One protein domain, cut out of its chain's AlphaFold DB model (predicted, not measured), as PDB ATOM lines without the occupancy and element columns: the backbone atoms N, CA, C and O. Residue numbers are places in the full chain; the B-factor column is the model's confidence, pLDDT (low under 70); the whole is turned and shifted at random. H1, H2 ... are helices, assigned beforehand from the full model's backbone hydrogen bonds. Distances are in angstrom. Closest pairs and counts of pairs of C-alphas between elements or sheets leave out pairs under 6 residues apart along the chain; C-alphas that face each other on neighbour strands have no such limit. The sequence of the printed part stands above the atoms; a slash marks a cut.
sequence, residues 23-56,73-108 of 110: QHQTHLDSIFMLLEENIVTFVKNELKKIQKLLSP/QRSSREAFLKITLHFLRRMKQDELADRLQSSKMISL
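What this domain is: This is residues 23 to 56 and 73 to 108 of the 110 residues of an uncharacterized protein of Perca flavescens (UniProt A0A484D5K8). One long helix, H1, has a small helical hairpin, H2 and H3, set crosswise over its later part, while residues 23 to 41 of H1 stick out as a free arm. The hairpin and the rest of H1 make a small body spanning 28 by 22 by 17 A, and the arm of H1 makes the length of the whole. The printed part has 70 residues with three named helices, H1, H2, H3 along the chain, and no named strand; the class is all helix. The whole is loose, with a radius of gyration of the C-alphas of 15.5 A, and spans 50 by 25 by 19 A.

Where its parts are: H1 is residues 23 to 54, 46.6 A from C-alpha 23 at (20.018, 56.275, 207.336) to C-alpha 54 at (12.478, 54.265, 253.276). H2 is residues 73 to 90, 25.7 A long. H3 is residues 94 to 106, 18.5 A long, and ends with C-alpha 106 at (22.404, 60.669, 257.814).

How they stand to each other: H1 touches H3 with residues 50 to 54 alone, and the closest C-alphas, of Leu 54 and Leu 100, are 6.8 A apart. Their lines are about perpendicular, at 82 degrees. H1 and H2 are close but not clearly touching, the closest C-alphas being those of Glu 46 and Arg 77 at 7.6 A; their lines are about perpendicular, at 74 degrees. H2 touches H3 with residues 85 to 89 alone, and the closest C-alphas, of Leu 85 and Ala 97, are 5.3 A apart. H2 and H3 form a helical hairpin, with a shallow tilt of 27 degrees, opposite ways. In H1, H2 and H3 every O i to N i+4 pair is within hydrogen-bond range.

The domain as a whole: The C-alphas farthest apart, of Gln 23 and Pro 56, are 52.2 A apart. Residues 57 to 72 are not printed, and C-alphas 56 and 73 are 26.5 A apart across this cut, which lies in the link from H1 to H2. The link from H2 to H3 is tight. The mean pLDDT of the printed part of this model is 88.6, and residues 104 to 108 are under 70.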
ATOM      1  N   GLN A  23      19.096  57.020 206.466       71.88
ATOM      2  CA  GLN A  23      20.018  56.275 207.336       71.88
ATOM      3  C   GLN A  23      20.354  57.031 208.629       71.88
ATOM      4  O   GLN A  23      20.409  56.419 209.696       71.88
ATOM      5  N   HIS A  24      20.545  58.352 208.551       71.44
ATOM      6  CA  HIS A  24      20.775  59.179 209.737       71.44
ATOM      7  C   HIS A  24      19.563  59.188 210.674       71.44
ATOM      8  O   HIS A  24      19.749  59.096 211.887       71.44
ATOM      9  N   GLN A  25      18.341  59.225 210.133       76.50
ATOM     10  CA  GLN A  25      17.121  59.143 210.937       76.50
ATOM     11  C   GLN A  25      17.012  57.796 211.665       76.50
ATOM     12  O   GLN A  25      16.868  57.777 212.883       76.50
ATOM     13  N   THR A  26      17.193  56.673 210.958       85.12
ATOM     14  CA  THR A  26      17.145  55.334 211.573       85.12
ATOM     15  C   THR A  26      18.201  55.163 212.671       85.12
ATOM     16  O   THR A  26      17.955  54.512 213.688       85.12
ATOM     17  N   HIS A  27      19.386  55.754 212.489       89.38
ATOM     18  CA  HIS A  27      20.451  55.731 213.492       89.38
ATOM     19  C   HIS A  27      20.076  56.513 214.760       89.38
ATOM     20  O   HIS A  27      20.298  56.020 215.865       89.38
ATOM     21  N   LEU A  28      19.468  57.697 214.618       93.94
ATOM     22  CA  LEU A  28      18.961  58.467 215.758       93.94
ATOM     23  C   LEU A  28      17.851  57.714 216.498       93.94
ATOM     24  O   LEU A  28      17.919  57.603 217.720       93.94
ATOM     25  N   ASP A  29      16.891  57.138 215.774       94.12
ATOM     26  CA  ASP A  29      15.791  56.376 216.377       94.12
ATOM     27  C   ASP A  29      16.325  55.181 217.184       94.12
ATOM     28  O   ASP A  29      15.887  54.923 218.306       94.12
ATOM     29  N   SER A  30      17.348  54.500 216.656       95.12
ATOM     30  CA  SER A  30      18.000  53.369 217.325       95.12
ATOM     31  C   SER A  30      18.717  53.793 218.613       95.12
ATOM     32  O   SER A  30      18.637  53.096 219.624       95.12
ATOM     33  N   ILE A  31      19.385  54.955 218.602       96.25
ATOM     34  CA  ILE A  31      20.032  55.521 219.794       96.25
ATOM     35  C   ILE A  31      18.995  55.858 220.863       96.25
ATOM     36  O   ILE A  31      19.180  55.486 222.020       96.25
ATOM     37  N   PHE A  32      17.914  56.555 220.503       96.44
ATOM     38  CA  PHE A  32      16.895  56.957 221.473       96.44
ATOM     39  C   PHE A  32      16.139  55.758 222.050       96.44
ATOM     40  O   PHE A  32      15.862  55.755 223.246       96.44
ATOM     41  N   MET A  33      15.888  54.720 221.251       96.19
ATOM     42  CA  MET A  33      15.289  53.474 221.731       96.19
ATOM     43  C   MET A  33      16.175  52.785 222.782       96.19
ATOM     44  O   MET A  33      15.697  52.423 223.856       96.19
ATOM     45  N   LEU A  34      17.483  52.664 222.519       97.38
ATOM     46  CA  LEU A  34      18.433  52.094 223.484       97.38
ATOM     47  C   LEU A  34      18.578  52.980 224.732       97.38
ATOM     48  O   LEU A  34      18.683  52.487 225.856       97.38
ATOM     49  N   LEU A  35      18.586  54.301 224.549       97.19
ATOM     50  CA  LEU A  35      18.659  55.259 225.648       97.19
ATOM     51  C   LEU A  35      17.429  55.159 226.558       97.19
ATOM     52  O   LEU A  35      17.581  55.148 227.778       97.19
ATOM     53  N   GLU A  36      16.230  55.056 225.984       98.06
ATOM     54  CA  GLU A  36      14.989  54.871 226.734       98.06
ATOM     55  C   GLU A  36      15.036  53.586 227.566       98.06
ATOM     56  O   GLU A  36      14.777  53.633 228.770       98.06
ATOM     57  N   GLU A  37      15.442  52.460 226.974       97.19
ATOM     58  CA  GLU A  37      15.573  51.183 227.687       97.19
ATOM     59  C   GLU A  37      16.554  51.281 228.869       97.19
ATOM     60  O   GLU A  37      16.250  50.844 229.989       97.19
ATOM     61  N   ASN A  38      17.703  51.925 228.648       95.38
ATOM     62  CA  ASN A  38      18.714  52.150 229.678       95.38
ATOM     63  C   ASN A  38      18.191  53.043 230.811       95.38
ATOM     64  O   ASN A  38      18.339  52.698 231.987       95.38
ATOM     65  N   ILE A  39      17.531  54.159 230.481       96.12
ATOM     66  CA  ILE A  39      16.948  55.074 231.472       96.12
ATOM     67  C   ILE A  39      15.845  54.368 232.259       96.12
ATOM     68  O   ILE A  39      15.849  54.421 233.487       96.12
ATOM     69  N   VAL A  40      14.922  53.667 231.596       96.69
ATOM     70  CA  VAL A  40      13.828  52.943 232.263       96.69
ATOM     71  C   VAL A  40      14.381  51.901 233.233       96.69
ATOM     72  O   VAL A  40      13.889  51.778 234.359       96.69
ATOM     73  N   THR A  41      15.420  51.169 232.831       95.94
ATOM     74  CA  THR A  41      16.090  50.186 233.689       95.94
ATOM     75  C   THR A  41      16.746  50.852 234.895       95.94
ATOM     76  O   THR A  41      16.531  50.421 236.033       95.94
ATOM     77  N   PHE A  42      17.488  51.938 234.672       94.00
ATOM     78  CA  PHE A  42      18.118  52.717 235.733       94.00
ATOM     79  C   PHE A  42      17.085  53.259 236.732       94.00
ATOM     80  O   PHE A  42      17.197  53.004 237.932       94.00
ATOM     81  N   VAL A  43      16.026  53.910 236.245       95.44
ATOM     82  CA  VAL A  43      14.934  54.460 237.063       95.44
ATOM     83  C   VAL A  43      14.288  53.367 237.912       95.44
ATOM     84  O   VAL A  43      14.121  53.539 239.120       95.44
ATOM     85  N   LYS A  44      13.963  52.210 237.320       95.62
ATOM     86  CA  LYS A  44      13.382  51.076 238.060       95.62
ATOM     87  C   LYS A  44      14.310  50.584 239.170       95.62
ATOM     88  O   LYS A  44      13.838  50.276 240.265       95.62
ATOM     89  N   ASN A  45      15.608  50.492 238.903       90.56
ATOM     90  CA  ASN A  45      16.588  50.023 239.879       90.56
ATOM     91  C   ASN A  45      16.776  51.023 241.026       90.56
ATOM     92  O   ASN A  45      16.746  50.624 242.191       90.56
ATOM     93  N   GLU A  46      16.910  52.312 240.723       92.50
ATOM     94  CA  GLU A  46      17.092  53.349 241.740       92.50
ATOM     95  C   GLU A  46      15.826  53.569 242.582       92.50
ATOM     96  O   GLU A  46      15.922  53.679 243.805       92.50
ATOM     97  N   LEU A  47      14.624  53.516 241.993       93.81
ATOM     98  CA  LEU A  47      13.373  53.577 242.764       93.81
ATOM     99  C   LEU A  47      13.239  52.407 243.747       93.81
ATOM    100  O   LEU A  47      12.833  52.617 244.889       93.81
ATOM    101  N   LYS A  48      13.631  51.187 243.352       90.06
ATOM    102  CA  LYS A  48      13.661  50.031 244.268       90.06
ATOM    103  C   LYS A  48      14.617  50.261 245.441       90.06
ATOM    104  O   LYS A  48      14.304  49.862 246.560       90.06
ATOM    105  N   LYS A  49      15.774  50.892 245.211       87.06
ATOM    106  CA  LYS A  49      16.719  51.247 246.286       87.06
ATOM    107  C   LYS A  49      16.125  52.293 247.228       87.06
ATOM    108  O   LYS A  49      16.224  52.127 248.438       87.06
ATOM    109  N   ILE A  50      15.468  53.320 246.689       87.75
ATOM    110  CA  ILE A  50      14.789  54.358 247.480       87.75
ATOM    111  C   ILE A  50      13.669  53.755 248.335       87.75
ATOM    112  O   ILE A  50      13.596  54.037 249.526       87.75
ATOM    113  N   GLN A  51      12.829  52.884 247.768       87.81
ATOM    114  CA  GLN A  51      11.778  52.197 248.524       87.81
ATOM    115  C   GLN A  51      12.348  51.381 249.686       87.81
ATOM    116  O   GLN A  51      11.833  51.465 250.797       87.81
ATOM    117  N   LYS A  52      13.434  50.635 249.446       84.25
ATOM    118  CA  LYS A  52      14.135  49.890 250.500       84.25
ATOM    119  C   LYS A  52      14.682  50.819 251.581       84.25
ATOM    120  O   LYS A  52      14.449  50.563 252.750       84.25
ATOM    121  N   LEU A  53      15.335  51.916 251.193       82.12
ATOM    122  CA  LEU A  53      15.892  52.909 252.119       82.12
ATOM    123  C   LEU A  53      14.826  53.534 253.033       82.12
ATOM    124  O   LEU A  53      15.116  53.886 254.171       82.12
ATOM    125  N   LEU A  54      13.601  53.693 252.531       83.62
ATOM    126  CA  LEU A  54      12.478  54.265 253.276       83.62
ATOM    127  C   LEU A  54      11.684  53.227 254.083       83.62
ATOM    128  O   LEU A  54      10.802  53.614 254.859       83.62
ATOM    129  N   SER A  55      11.973  51.936 253.896       83.00
ATOM    130  CA  SER A  55      11.310  50.843 254.598       83.00
ATOM    131  C   SER A  55      11.794  50.770 256.051       83.00
ATOM    132  O   SER A  55      13.004  50.745 256.277       83.00
ATOM    133  N   PRO A  56      10.888  50.699 257.044       70.62
ATOM    134  CA  PRO A  56      11.261  50.602 258.458       70.62
ATOM    135  C   PRO A  56      12.004  49.300 258.802       70.62
ATOM    136  O   PRO A  56      12.779  49.280 259.751       70.62
ATOM    137  N   GLN A  73      28.472  57.283 237.716       81.12
ATOM    138  CA  GLN A  73      27.308  56.618 238.283       81.12
ATOM    139  C   GLN A  73      26.826  57.342 239.545       81.12
ATOM    140  O   GLN A  73      25.616  57.480 239.763       81.12
ATOM    141  N   ARG A  74      27.756  57.859 240.356       83.12
ATOM    142  CA  ARG A  74      27.447  58.653 241.551       83.12
ATOM    143  C   ARG A  74      26.705  59.941 241.199       83.12
ATOM    144  O   ARG A  74      25.672  60.233 241.809       83.12
ATOM    145  N   SER A  75      27.188  60.681 240.200       86.94
ATOM    146  CA  SER A  75      26.565  61.934 239.756       86.94
ATOM    147  C   SER A  75      25.164  61.699 239.176       86.94
ATOM    148  O   SER A  75      24.216  62.406 239.532       86.94
ATOM    149  N   SER A  76      24.993  60.634 238.388       89.81
ATOM    150  CA  SER A  76      23.697  60.219 237.839       89.81
ATOM    151  C   SER A  76      22.674  59.918 238.938       89.81
ATOM    152  O   SER A  76      21.516  60.333 238.854       89.81
ATOM    153  N   ARG A  77      23.093  59.252 240.022       89.50
ATOM    154  CA  ARG A  77      22.225  58.968 241.178       89.50
ATOM    155  C   ARG A  77      21.842  60.220 241.951       89.50
ATOM    156  O   ARG A  77      20.697  60.339 242.387       89.50
ATOM    157  N   GLU A  78      22.767  61.159 242.119       89.44
ATOM    158  CA  GLU A  78      22.459  62.434 242.766       89.44
ATOM    159  C   GLU A  78      21.443  63.244 241.946       89.44
ATOM    160  O   GLU A  78      20.471  63.766 242.501       89.44
ATOM    161  N   ALA A  79      21.619  63.304 240.623       93.19
ATOM    162  CA  ALA A  79      20.663  63.943 239.723       93.19
ATOM    163  C   ALA A  79      19.287  63.261 239.788       93.19
ATOM    164  O   ALA A  79      18.263  63.930 239.944       93.19
ATOM    165  N   PHE A  80      19.258  61.928 239.757       94.19
ATOM    166  CA  PHE A  80      18.022  61.159 239.860       94.19
ATOM    167  C   PHE A  80      17.288  61.381 241.187       94.19
ATOM    168  O   PHE A  80      16.062  61.510 241.210       94.19
ATOM    169  N   LEU A  81      18.021  61.497 242.296       92.38
ATOM    170  CA  LEU A  81      17.437  61.824 243.594       92.38
ATOM    171  C   LEU A  81      16.774  63.209 243.580       92.38
ATOM    172  O   LEU A  81      15.650  63.346 244.059       92.38
ATOM    173  N   LYS A  82      17.420  64.224 242.988       94.75
ATOM    174  CA  LYS A  82      16.836  65.572 242.839       94.75
ATOM    175  C   LYS A  82      15.538  65.534 242.028       94.75
ATOM    176  O   LYS A  82      14.547  66.137 242.438       94.75
ATOM    177  N   ILE A  83      15.525  64.779 240.928       96.38
ATOM    178  CA  ILE A  83      14.326  64.559 240.104       96.38
ATOM    179  C   ILE A  83      13.229  63.872 240.928       96.38
ATOM    180  O   ILE A  83      12.087  64.328 240.939       96.38
ATOM    181  N   THR A  84      13.576  62.824 241.676       96.44
ATOM    182  CA  THR A  84      12.631  62.085 242.524       96.44
ATOM    183  C   THR A  84      11.991  62.996 243.572       96.44
ATOM    184  O   THR A  84      10.768  63.029 243.690       96.44
ATOM    185  N   LEU A  85      12.790  63.795 244.287       96.06
ATOM    186  CA  LEU A  85      12.294  64.765 245.269       96.06
ATOM    187  C   LEU A  85      11.366  65.803 244.629       96.06
ATOM    188  O   LEU A  85      10.333  66.144 245.206       96.06
ATOM    189  N   HIS A  86      11.705  66.291 243.432       97.44
ATOM    190  CA  HIS A  86      10.847  67.213 242.692       97.44
ATOM    191  C   HIS A  86       9.478  66.590 242.382       97.44
ATOM    192  O   HIS A  86       8.447  67.215 242.634       97.44
ATOM    193  N   PHE A  87       9.449  65.347 241.891       97.94
ATOM    194  CA  PHE A  87       8.195  64.649 241.607       97.94
ATOM    195  C   PHE A  87       7.378  64.362 242.866       97.94
ATOM    196  O   PHE A  87       6.175  64.605 242.851       97.94
ATOM    197  N   LEU A  88       8.005  63.925 243.963       97.31
ATOM    198  CA  LEU A  88       7.309  63.702 245.234       97.31
ATOM    199  C   LEU A  88       6.599  64.973 245.721       97.31
ATOM    200  O   LEU A  88       5.410  64.929 246.032       97.31
ATOM    201  N   ARG A  89       7.282  66.121 245.683       97.75
ATOM    202  CA  ARG A  89       6.683  67.420 246.036       97.75
ATOM    203  C   ARG A  89       5.554  67.809 245.087       97.75
ATOM    204  O   ARG A  89       4.477  68.202 245.522       97.75
ATOM    205  N   ARG A  90       5.736  67.619 243.775       98.19
ATOM    206  CA  ARG A  90       4.670  67.850 242.780       98.19
ATOM    207  C   ARG A  90       3.449  66.946 243.010       98.19
ATOM    208  O   ARG A  90       2.328  67.355 242.718       98.19
ATOM    209  N   MET A  91       3.656  65.748 243.552       97.88
ATOM    210  CA  MET A  91       2.609  64.801 243.948       97.88
ATOM    211  C   MET A  91       2.013  65.084 245.341       97.88
ATOM    212  O   MET A  91       1.168  64.311 245.788       97.88
ATOM    213  N   LYS A  92       2.414  66.174 246.019       97.69
ATOM    214  CA  LYS A  92       2.028  66.521 247.404       97.69
ATOM    215  C   LYS A  92       2.426  65.460 248.439       97.69
ATOM    216  O   LYS A  92       1.725  65.238 249.421       97.69
ATOM    217  N   GLN A  93       3.532  64.762 248.189       97.50
ATOM    218  CA  GLN A  93       4.140  63.781 249.091       97.50
ATOM    219  C   GLN A  93       5.332  64.413 249.825       97.50
ATOM    220  O   GLN A  93       6.450  63.895 249.778       97.50
ATOM    221  N   ASP A  94       5.106  65.565 250.460       96.25
ATOM    222  CA  ASP A  94       6.163  66.374 251.079       96.25
ATOM    223  C   ASP A  94       6.859  65.637 252.231       96.25
ATOM    224  O   ASP A  94       8.084  65.559 252.253       96.25
ATOM    225  N   GLU A  95       6.102  64.962 253.103       94.31
ATOM    226  CA  GLU A  95       6.675  64.154 254.191       94.31
ATOM    227  C   GLU A  95       7.595  63.039 253.672       94.31
ATOM    228  O   GLU A  95       8.647  62.755 254.250       94.31
ATOM    229  N   LEU A  96       7.228  62.404 252.553       93.38
ATOM    230  CA  LEU A  96       8.043  61.353 251.945       93.38
ATOM    231  C   LEU A  96       9.322  61.929 251.327       93.38
ATOM    232  O   LEU A  96      10.390  61.326 251.452       93.38
ATOM    233  N   ALA A  97       9.228  63.103 250.695       94.62
ATOM    234  CA  ALA A  97      10.382  63.826 250.173       94.62
ATOM    235  C   ALA A  97      11.348  64.234 251.297       94.62
ATOM    236  O   ALA A  97      12.556  64.026 251.167       94.62
ATOM    237  N   ASP A  98      10.831  64.740 252.416       92.94
ATOM    238  CA  ASP A  98      11.643  65.185 253.550       92.94
ATOM    239  C   ASP A  98      12.323  64.010 254.263       92.94
ATOM    240  O   ASP A  98      13.514  64.078 254.590       92.94
ATOM    241  N   ARG A  99      11.619  62.880 254.426       90.94
ATOM    242  CA  ARG A  99      12.207  61.630 254.938       90.94
ATOM    243  C   ARG A  99      13.325  61.116 254.032       90.94
ATOM    244  O   ARG A  99      14.405  60.779 254.519       90.94
ATOM    245  N   LEU A 100      13.098  61.095 252.718       90.44
ATOM    246  CA  LEU A 100      14.101  60.677 251.740       90.44
ATOM    247  C   LEU A 100      15.332  61.591 251.763       90.44
ATOM    248  O   LEU A 100      16.462  61.105 251.814       90.44
ATOM    249  N   GLN A 101      15.133  62.907 251.806       88.62
ATOM    250  CA  GLN A 101      16.222  63.877 251.900       88.62
ATOM    251  C   GLN A 101      17.025  63.720 253.206       88.62
ATOM    252  O   GLN A 101      18.258  63.765 253.184       88.62
ATOM    253  N   SER A 102      16.346  63.464 254.326       83.75
ATOM    254  CA  SER A 102      16.969  63.263 255.641       83.75
ATOM    255  C   SER A 102      17.790  61.972 255.715       83.75
ATOM    256  O   SER A 102      18.908  61.987 256.228       83.75
ATOM    257  N   SER A 103      17.302  60.875 255.122       76.25
ATOM    258  CA  SER A 103      18.025  59.592 255.070       76.25
ATOM    259  C   SER A 103      19.395  59.704 254.388       76.25
ATOM    260  O   SER A 103      20.363  59.073 254.805       76.25
ATOM    261  N   LYS A 104      19.519  60.584 253.385       68.06
ATOM    262  CA  LYS A 104      20.784  60.835 252.684       68.06
ATOM    263  C   LYS A 104      21.773  61.647 253.522       68.06
ATOM    264  O   LYS A 104      22.968  61.372 253.460       68.06
ATOM    265  N   MET A 105      21.286  62.631 254.281       55.50
ATOM    266  CA  MET A 105      22.120  63.444 255.174       55.50
ATOM    267  C   MET A 105      22.670  62.633 256.349       55.50
ATOM    268  O   MET A 105      23.764  62.923 256.826       55.50
ATOM    269  N   ILE A 106      21.935  61.608 256.790       55.16
ATOM    270  CA  ILE A 106      22.404  60.669 257.814       55.16
ATOM    271  C   ILE A 106      23.567  59.824 257.262       55.16
ATOM    272  O   ILE A 106      24.605  59.752 257.906       55.16
ATOM    273  N   SER A 107      23.473  59.313 256.025       52.97
ATOM    274  CA  SER A 107      24.563  58.565 255.357       52.97
ATOM    275  C   SER A 107      25.788  59.398 254.919       52.97
ATOM    276  O   SER A 107      26.605  58.904 254.150       52.97
ATOM    277  N   LEU A 108      25.898  60.677 255.295       47.22
ATOM    278  CA  LEU A 108      27.079  61.521 255.025       47.22
ATOM    279  C   LEU A 108      27.756  62.028 256.310       47.22
ATOM    280  O   LEU A 108      28.767  62.719 256.227       47.22
TER     281      LEU A 108